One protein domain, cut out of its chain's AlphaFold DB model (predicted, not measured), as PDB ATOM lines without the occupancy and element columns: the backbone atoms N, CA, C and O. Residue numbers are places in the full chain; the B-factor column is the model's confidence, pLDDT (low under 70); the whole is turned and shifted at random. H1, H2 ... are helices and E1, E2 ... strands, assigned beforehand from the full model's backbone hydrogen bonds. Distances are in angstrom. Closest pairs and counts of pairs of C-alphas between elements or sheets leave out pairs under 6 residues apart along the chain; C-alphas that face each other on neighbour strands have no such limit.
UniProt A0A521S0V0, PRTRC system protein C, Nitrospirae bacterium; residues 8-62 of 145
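AT A GLANCE: This is residues 8 to 62 of the 145 residues of the protein "PRTRC system protein C" of Nitrospirae bacterium (UniProt A0A521S0V0). A small twisted sheet of five strands is built along the long strand E5, with E1 and then E2 on one side of it and the short strands E3 and E4 one after the other along its other side. The single helix, H1, covers part of one face, slantwise to the strands, and the other face has no named helix. The printed part has 55 residues, with one named helix and five named strands; along the chain come E1 and E2, then H1, then E3, E4 and E5; the sheet is branched and mixed, with E1 and E5 parallel and the neighbour pairs E1 and E2, E3 and E5, and E4 and E5 antiparallel, and the class is mixed, helices and strands. The whole is compact, with a radius of gyration of the C-alphas of 10.4 A and spans of 30 by 21 by 16 A.

IN THESE COORDINATES: E5, residues 54 to 61, is 22.5 A long and ends at C-alpha 61 (193.191, 142.321, 208.861). E1, residues 8 to 12, begins at C-alpha 8 (204.842, 137.363, 194.036) and is 13.3 A long. E2 is residues 15 to 18, 9.8 A; E3 residues 43 to 45, 6.5 A; E4 residues 49 to 51, 6.3 A. H1, residues 26 to 34, is 12.3 A long.

HOW THE PARTS SIT: E5 and E1 are parallel, with N 57 and O 9 at 2.8 A. The hairpin E1 and E2 is antiparallel, with N 10 and O 17 at 2.9 A. E4 and E5, also a hairpin, are antiparallel, with N 49 and O 56 at 2.8 A. E3 and E5 are antiparallel, with N 44 and O 60 at 2.9 A. E3 and E4 are apart. The sheet is only just strongly twisted, its C-alphas lying up to 4.3 A off the best plane. H1 is on the sheet at a height of 7.7 A, over E5, at 52 degrees to it on the local plane. The closest C-alphas of H1 and E3 are those of Asp 27 and Met 45, 7.9 A. In H1 every O i to N i+4 pair is within hydrogen-bond range.

THE WHOLE: The C-alphas of Pro 38 and Gly 52, the two farthest apart, are 30.5 A from each other. The printed part has no cut and no long link. No printed residue is under 70 in pLDDT.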
ATOM      1  N   ARG A   8     205.801 136.733 193.123       90.38
ATOM      2  CA  ARG A   8     204.842 137.363 194.036       90.38
ATOM      3  C   ARG A   8     205.217 137.034 195.467       90.38
ATOM      4  O   ARG A   8     205.553 135.896 195.777       90.38
ATOM      5  N   VAL A   9     205.146 138.031 196.336       90.50
ATOM      6  CA  VAL A   9     205.393 137.870 197.769       90.50
ATOM      7  C   VAL A   9     204.201 138.436 198.511       90.50
ATOM      8  O   VAL A   9     203.737 139.535 198.211       90.50
ATOM      9  N   PHE A  10     203.698 137.693 199.483       91.69
ATOM     10  CA  PHE A  10     202.549 138.102 200.270       91.69
ATOM     11  C   PHE A  10     203.015 138.506 201.664       91.69
ATOM     12  O   PHE A  10     203.724 137.764 202.335       91.69
ATOM     13  N   GLU A  11     202.638 139.693 202.113       91.31
ATOM     14  CA  GLU A  11     202.975 140.201 203.437       91.31
ATOM     15  C   GLU A  11     201.716 140.242 204.296       91.31
ATOM     16  O   GLU A  11     200.715 140.867 203.936       91.31
ATOM     17  N   TYR A  12     201.770 139.584 205.448       89.81
ATOM     18  CA  TYR A  12     200.714 139.618 206.449       89.81
ATOM     19  C   TYR A  12     201.286 140.092 207.784       89.81
ATOM     20  O   TYR A  12     201.992 139.358 208.475       89.81
ATOM     21  N   GLY A  13     201.003 141.347 208.145       85.31
ATOM     22  CA  GLY A  13     201.575 141.976 209.337       85.31
ATOM     23  C   GLY A  13     203.105 142.001 209.275       85.31
ATOM     24  O   GLY A  13     203.685 142.783 208.530       85.31
ATOM     25  N   SER A  14     203.756 141.138 210.055       85.31
ATOM     26  CA  SER A  14     205.220 140.974 210.066       85.31
ATOM     27  C   SER A  14     205.701 139.690 209.380       85.31
ATOM     28  O   SER A  14     206.904 139.444 209.320       85.31
ATOM     29  N   LEU A  15     204.783 138.862 208.878       88.44
ATOM     30  CA  LEU A  15     205.086 137.606 208.199       88.44
ATOM     31  C   LEU A  15     205.192 137.822 206.689       88.44
ATOM     32  O   LEU A  15     204.385 138.536 206.092       88.44
ATOM     33  N   LYS A  16     206.168 137.154 206.072       91.38
ATOM     34  CA  LYS A  16     206.308 137.056 204.617       91.38
ATOM     35  C   LYS A  16     205.946 135.643 204.189       91.38
ATOM     36  O   LYS A  16     206.604 134.686 204.588       91.38
ATOM     37  N   LEU A  17     204.891 135.531 203.403       89.75
ATOM     38  CA  LEU A  17     204.377 134.300 202.831       89.75
ATOM     39  C   LEU A  17     204.844 134.231 201.372       89.75
ATOM     40  O   LEU A  17     204.647 135.168 200.592       89.75
ATOM     41  N   ALA A  18     205.517 133.138 201.025       87.94
ATOM     42  CA  ALA A  18     205.906 132.865 199.647       87.94
ATOM     43  C   ALA A  18     204.671 132.507 198.808       87.94
ATOM     44  O   ALA A  18     203.639 132.120 199.343       87.94
ATOM     45  N   ASP A  19     204.765 132.633 197.493       87.19
ATOM     46  CA  ASP A  19     203.690 132.194 196.610       87.19
ATOM     47  C   ASP A  19     203.748 130.664 196.420       87.19
ATOM     48  O   ASP A  19     204.791 130.157 195.997       87.19
ATOM     49  N   PRO A  20     202.678 129.904 196.726       86.94
ATOM     50  CA  PRO A  20     202.671 128.453 196.551       86.94
ATOM     51  C   PRO A  20     202.592 128.050 195.073       86.94
ATOM     52  O   PRO A  20     203.155 127.025 194.693       86.94
ATOM     53  N   ASP A  21     201.906 128.844 194.243       84.69
ATOM     54  CA  ASP A  21     201.797 128.607 192.806       84.69
ATOM     55  C   ASP A  21     201.643 129.934 192.030       84.69
ATOM     56  O   ASP A  21     200.620 130.610 192.180       84.69
ATOM     57  N   PRO A  22     202.589 130.285 191.133       81.00
ATOM     58  CA  PRO A  22     202.534 131.500 190.314       81.00
ATOM     59  C   PRO A  22     201.399 131.531 189.284       81.00
ATOM     60  O   PRO A  22     201.142 132.583 188.699       81.00
ATOM     61  N   VAL A  23     200.725 130.407 189.029       84.75
ATOM     62  CA  VAL A  23     199.555 130.331 188.138       84.75
ATOM     63  C   VAL A  23     198.267 130.721 188.874       84.75
ATOM     64  O   VAL A  23     197.304 131.173 188.255       84.75
ATOM     65  N   MET A  24     198.240 130.575 190.200       84.75
ATOM     66  CA  MET A  24     197.056 130.814 191.025       84.75
ATOM     67  C   MET A  24     196.748 132.313 191.157       84.75
ATOM     68  O   MET A  24     197.658 133.136 191.176       84.75
ATOM     69  N   SER A  25     195.478 132.710 191.283       88.44
ATOM     70  CA  SER A  25     195.123 134.105 191.589       88.44
ATOM     71  C   SER A  25     195.514 134.475 193.031       88.44
ATOM     72  O   SER A  25     195.454 133.621 193.917       88.44
ATOM     73  N   PRO A  26     195.888 135.738 193.313       86.62
ATOM     74  CA  PRO A  26     196.268 136.158 194.666       86.62
ATOM     75  C   PRO A  26     195.136 135.957 195.691       86.62
ATOM     76  O   PRO A  26     195.407 135.653 196.852       86.62
ATOM     77  N   ASP A  27     193.867 136.041 195.272       88.25
ATOM     78  CA  ASP A  27     192.712 135.724 196.123       88.25
ATOM     79  C   ASP A  27     192.686 134.255 196.536       88.25
ATOM     80  O   ASP A  27     192.427 133.928 197.694       88.25
ATOM     81  N   ARG A  28     193.024 133.355 195.611       90.56
ATOM     82  CA  ARG A  28     193.053 131.926 195.903       90.56
ATOM     83  C   ARG A  28     194.257 131.546 196.768       90.56
ATOM     84  O   ARG A  28     194.134 130.666 197.616       90.56
ATOM     85  N   VAL A  29     195.376 132.264 196.640       91.19
ATOM     86  CA  VAL A  29     196.519 132.147 197.562       91.19
ATOM     87  C   VAL A  29     196.124 132.573 198.981       91.19
ATOM     88  O   VAL A  29     196.479 131.894 199.945       91.19
ATOM     89  N   LYS A  30     195.322 133.637 199.130       90.06
ATOM     90  CA  LYS A  30     194.756 134.039 200.430       90.06
ATOM     91  C   LYS A  30     193.914 132.921 201.046       90.06
ATOM     92  O   LYS A  30     194.100 132.599 202.214       90.06
ATOM     93  N   GLU A  31     193.022 132.312 200.269       90.81
ATOM     94  CA  GLU A  31     192.185 131.191 200.723       90.81
ATOM     95  C   GLU A  31     193.007 129.948 201.090       90.81
ATOM     96  O   GLU A  31     192.684 129.257 202.054       90.81
ATOM     97  N   PHE A  32     194.095 129.677 200.366       92.56
ATOM     98  CA  PHE A  32     195.026 128.604 200.707       92.56
ATOM     99  C   PHE A  32     195.667 128.848 202.076       92.56
ATOM    100  O   PHE A  32     195.616 127.980 202.951       92.56
ATOM    101  N   TYR A  33     196.202 130.050 202.300       91.38
ATOM    102  CA  TYR A  33     196.791 130.407 203.588       91.38
ATOM    103  C   TYR A  33     195.761 130.569 204.705       91.38
ATOM    104  O   TYR A  33     196.116 130.378 205.865       91.38
ATOM    105  N   ALA A  34     194.489 130.818 204.386       91.12
ATOM    106  CA  ALA A  34     193.407 130.874 205.364       91.12
ATOM    107  C   ALA A  34     193.172 129.539 206.094       91.12
ATOM    108  O   ALA A  34     192.632 129.531 207.199       91.12
ATOM    109  N   THR A  35     193.615 128.414 205.518       92.25
ATOM    110  CA  THR A  35     193.564 127.099 206.181       92.25
ATOM    111  C   THR A  35     194.479 127.015 207.406       92.25
ATOM    112  O   THR A  35     194.157 126.315 208.362       92.25
ATOM    113  N   VAL A  36     195.602 127.741 207.380       91.88
ATOM    114  CA  VAL A  36     196.595 127.796 208.465       91.88
ATOM    115  C   VAL A  36     196.408 129.057 209.313       91.88
ATOM    116  O   VAL A  36     196.572 129.010 210.529       91.88
ATOM    117  N   TYR A  37     196.029 130.165 208.673       89.44
ATOM    118  CA  TYR A  37     195.839 131.487 209.266       89.44
ATOM    119  C   TYR A  37     194.380 131.932 209.081       89.44
ATOM    120  O   TYR A  37     194.082 132.669 208.134       89.44
ATOM    121  N   PRO A  38     193.440 131.501 209.945       88.12
ATOM    122  CA  PRO A  38     192.014 131.815 209.801       88.12
ATOM    123  C   PRO A  38     191.729 133.325 209.729       88.12
ATOM    124  O   PRO A  38     190.750 133.739 209.102       88.12
ATOM    125  N   GLU A  39     192.611 134.152 210.290       85.19
ATOM    126  CA  GLU A  39     192.620 135.612 210.168       85.19
ATOM    127  C   GLU A  39     192.646 136.142 208.720       85.19
ATOM    128  O   GLU A  39     192.128 137.231 208.462       85.19
ATOM    129  N   LEU A  40     193.216 135.396 207.768       88.81
ATOM    130  CA  LEU A  40     193.293 135.793 206.360       88.81
ATOM    131  C   LEU A  40     191.948 135.660 205.645       88.81
ATOM    132  O   LEU A  40     191.727 136.332 204.638       88.81
ATOM    133  N   THR A  41     191.020 134.865 206.187       89.00
ATOM    134  CA  THR A  41     189.666 134.701 205.634       89.00
ATOM    135  C   THR A  41     188.931 136.038 205.560       89.00
ATOM    136  O   THR A  41     188.291 136.349 204.559       89.00
ATOM    137  N   GLN A  42     189.054 136.852 206.613       87.56
ATOM    138  CA  GLN A  42     188.449 138.186 206.696       87.56
ATOM    139  C   GLN A  42     189.418 139.303 206.288       87.56
ATOM    140  O   GLN A  42     189.071 140.482 206.367       87.56
ATOM    141  N   ALA A  43     190.643 138.961 205.877       88.25
ATOM    142  CA  ALA A  43     191.614 139.953 205.457       88.25
ATOM    143  C   ALA A  43     191.247 140.539 204.091       88.25
ATOM    144  O   ALA A  43     190.854 139.838 203.144       88.25
ATOM    145  N   VAL A  44     191.426 141.852 204.002       86.50
ATOM    146  CA  VAL A  44     191.272 142.617 202.771       86.50
ATOM    147  C   VAL A  44     192.626 142.661 202.076       86.50
ATOM    148  O   VAL A  44     193.659 142.909 202.708       86.50
ATOM    149  N   MET A  45     192.623 142.384 200.775       87.69
ATOM    150  CA  MET A  45     193.815 142.519 199.947       87.69
ATOM    151  C   MET A  45     194.056 144.006 199.687       87.69
ATOM    152  O   MET A  45     193.185 144.691 199.159       87.69
ATOM    153  N   GLY A  46     195.212 144.503 200.117       84.81
ATOM    154  CA  GLY A  46     195.642 145.866 199.846       84.81
ATOM    155  C   GLY A  46     196.138 146.042 198.414       84.81
ATOM    156  O   GLY A  46     196.179 145.103 197.616       84.81
ATOM    157  N   GLU A  47     196.558 147.264 198.104       85.56
ATOM    158  CA  GLU A  47     197.143 147.569 196.805       85.56
ATOM    159  C   GLU A  47     198.467 146.810 196.606       85.56
ATOM    160  O   GLU A  47     199.305 146.768 197.516       85.56
ATOM    161  N   PRO A  48     198.682 146.200 195.430       87.44
ATOM    162  CA  PRO A  48     199.919 145.496 195.148       87.44
ATOM    163  C   PRO A  48     201.071 146.480 194.914       87.44
ATOM    164  O   PRO A  48     201.059 147.271 193.971       87.44
ATOM    165  N   GLU A  49     202.118 146.382 195.729       89.75
ATOM    166  CA  GLU A  49     203.337 147.182 195.606       89.75
ATOM    167  C   GLU A  49     204.330 146.458 194.685       89.75
ATOM    168  O   GLU A  49     204.804 145.362 194.988       89.75
ATOM    169  N   ARG A  50     204.677 147.050 193.537       89.44
ATOM    170  CA  ARG A  50     205.712 146.485 192.659       89.44
ATOM    171  C   ARG A  50     207.095 146.926 193.128       89.44
ATOM    172  O   ARG A  50     207.453 148.096 193.011       89.44
ATOM    173  N   ARG A  51     207.903 145.971 193.586       87.88
ATOM    174  CA  ARG A  51     209.296 146.173 193.986       87.88
ATOM    175  C   ARG A  51     210.223 145.506 192.972       87.88
ATOM    176  O   ARG A  51     210.592 144.342 193.109       87.88
ATOM    177  N   GLY A  52     210.601 146.255 191.937       86.56
ATOM    178  CA  GLY A  52     211.475 145.757 190.873       86.56
ATOM    179  C   GLY A  52     210.834 144.597 190.106       86.56
ATOM    180  O   GLY A  52     209.826 144.794 189.431       86.56
ATOM    181  N   ALA A  53     211.418 143.402 190.228       85.75
ATOM    182  CA  ALA A  53     210.937 142.168 189.597       85.75
ATOM    183  C   ALA A  53     209.926 141.376 190.451       85.75
ATOM    184  O   ALA A  53     209.443 140.333 190.012       85.75
ATOM    185  N   THR A  54     209.597 141.869 191.649       87.25
ATOM    186  CA  THR A  54     208.689 141.203 192.587       87.25
ATOM    187  C   THR A  54     207.440 142.049 192.816       87.25
ATOM    188  O   THR A  54     207.510 143.278 192.905       87.25
ATOM    189  N   GLN A  55     206.284 141.404 192.935       89.56
ATOM    190  CA  GLN A  55     205.022 142.050 193.280       89.56
ATOM    191  C   GLN A  55     204.609 141.666 194.701       89.56
ATOM    192  O   GLN A  55     204.414 140.492 195.005       89.56
ATOM    193  N   VAL A  56     204.514 142.665 195.572       91.06
ATOM    194  CA  VAL A  56     204.235 142.498 196.997       91.06
ATOM    195  C   VAL A  56     202.759 142.773 197.265       91.06
ATOM    196  O   VAL A  56     202.270 143.867 196.996       91.06
ATOM    197  N   TYR A  57     202.050 141.792 197.812       91.19
ATOM    198  CA  TYR A  57     200.640 141.899 198.184       91.19
ATOM    199  C   TYR A  57     200.519 141.984 199.700       91.19
ATOM    200  O   TYR A  57     200.902 141.051 200.401       91.19
ATOM    201  N   LYS A  58     199.973 143.086 200.216       91.50
ATOM    202  CA  LYS A  58     199.771 143.264 201.659       91.50
ATOM    203  C   LYS A  58     198.363 142.840 202.051       91.50
ATOM    204  O   LYS A  58     197.384 143.351 201.511       91.50
ATOM    205  N   PHE A  59     198.261 141.925 203.005       90.69
ATOM    206  CA  PHE A  59     196.997 141.526 203.608       90.69
ATOM    207  C   PHE A  59     196.755 142.332 204.882       90.69
ATOM    208  O   PHE A  59     197.514 142.238 205.851       90.69
ATOM    209  N   THR A  60     195.664 143.094 204.897       86.31
ATOM    210  CA  THR A  60     195.256 143.879 206.063       86.31
ATOM    211  C   THR A  60     194.106 143.170 206.756       86.31
ATOM    212  O   THR A  60     193.057 142.919 206.160       86.31
ATOM    213  N   ARG A  61     194.284 142.847 208.040       84.25
ATOM    214  CA  ARG A  61     193.191 142.321 208.861       84.25
ATOM    215  C   ARG A  61     192.108 143.390 209.018       84.25
ATOM    216  O   ARG A  61     192.399 144.494 209.478       84.25
ATOM    217  N   ALA A  62     190.865 143.054 208.689       71.06
ATOM    218  CA  ALA A  62     189.717 143.863 209.071       71.06
ATOM    219  C   ALA A  62     189.491 143.688 210.580       71.06
ATOM    220  O   ALA A  62     188.718 142.842 211.023       71.06
TER     221      ALA A  62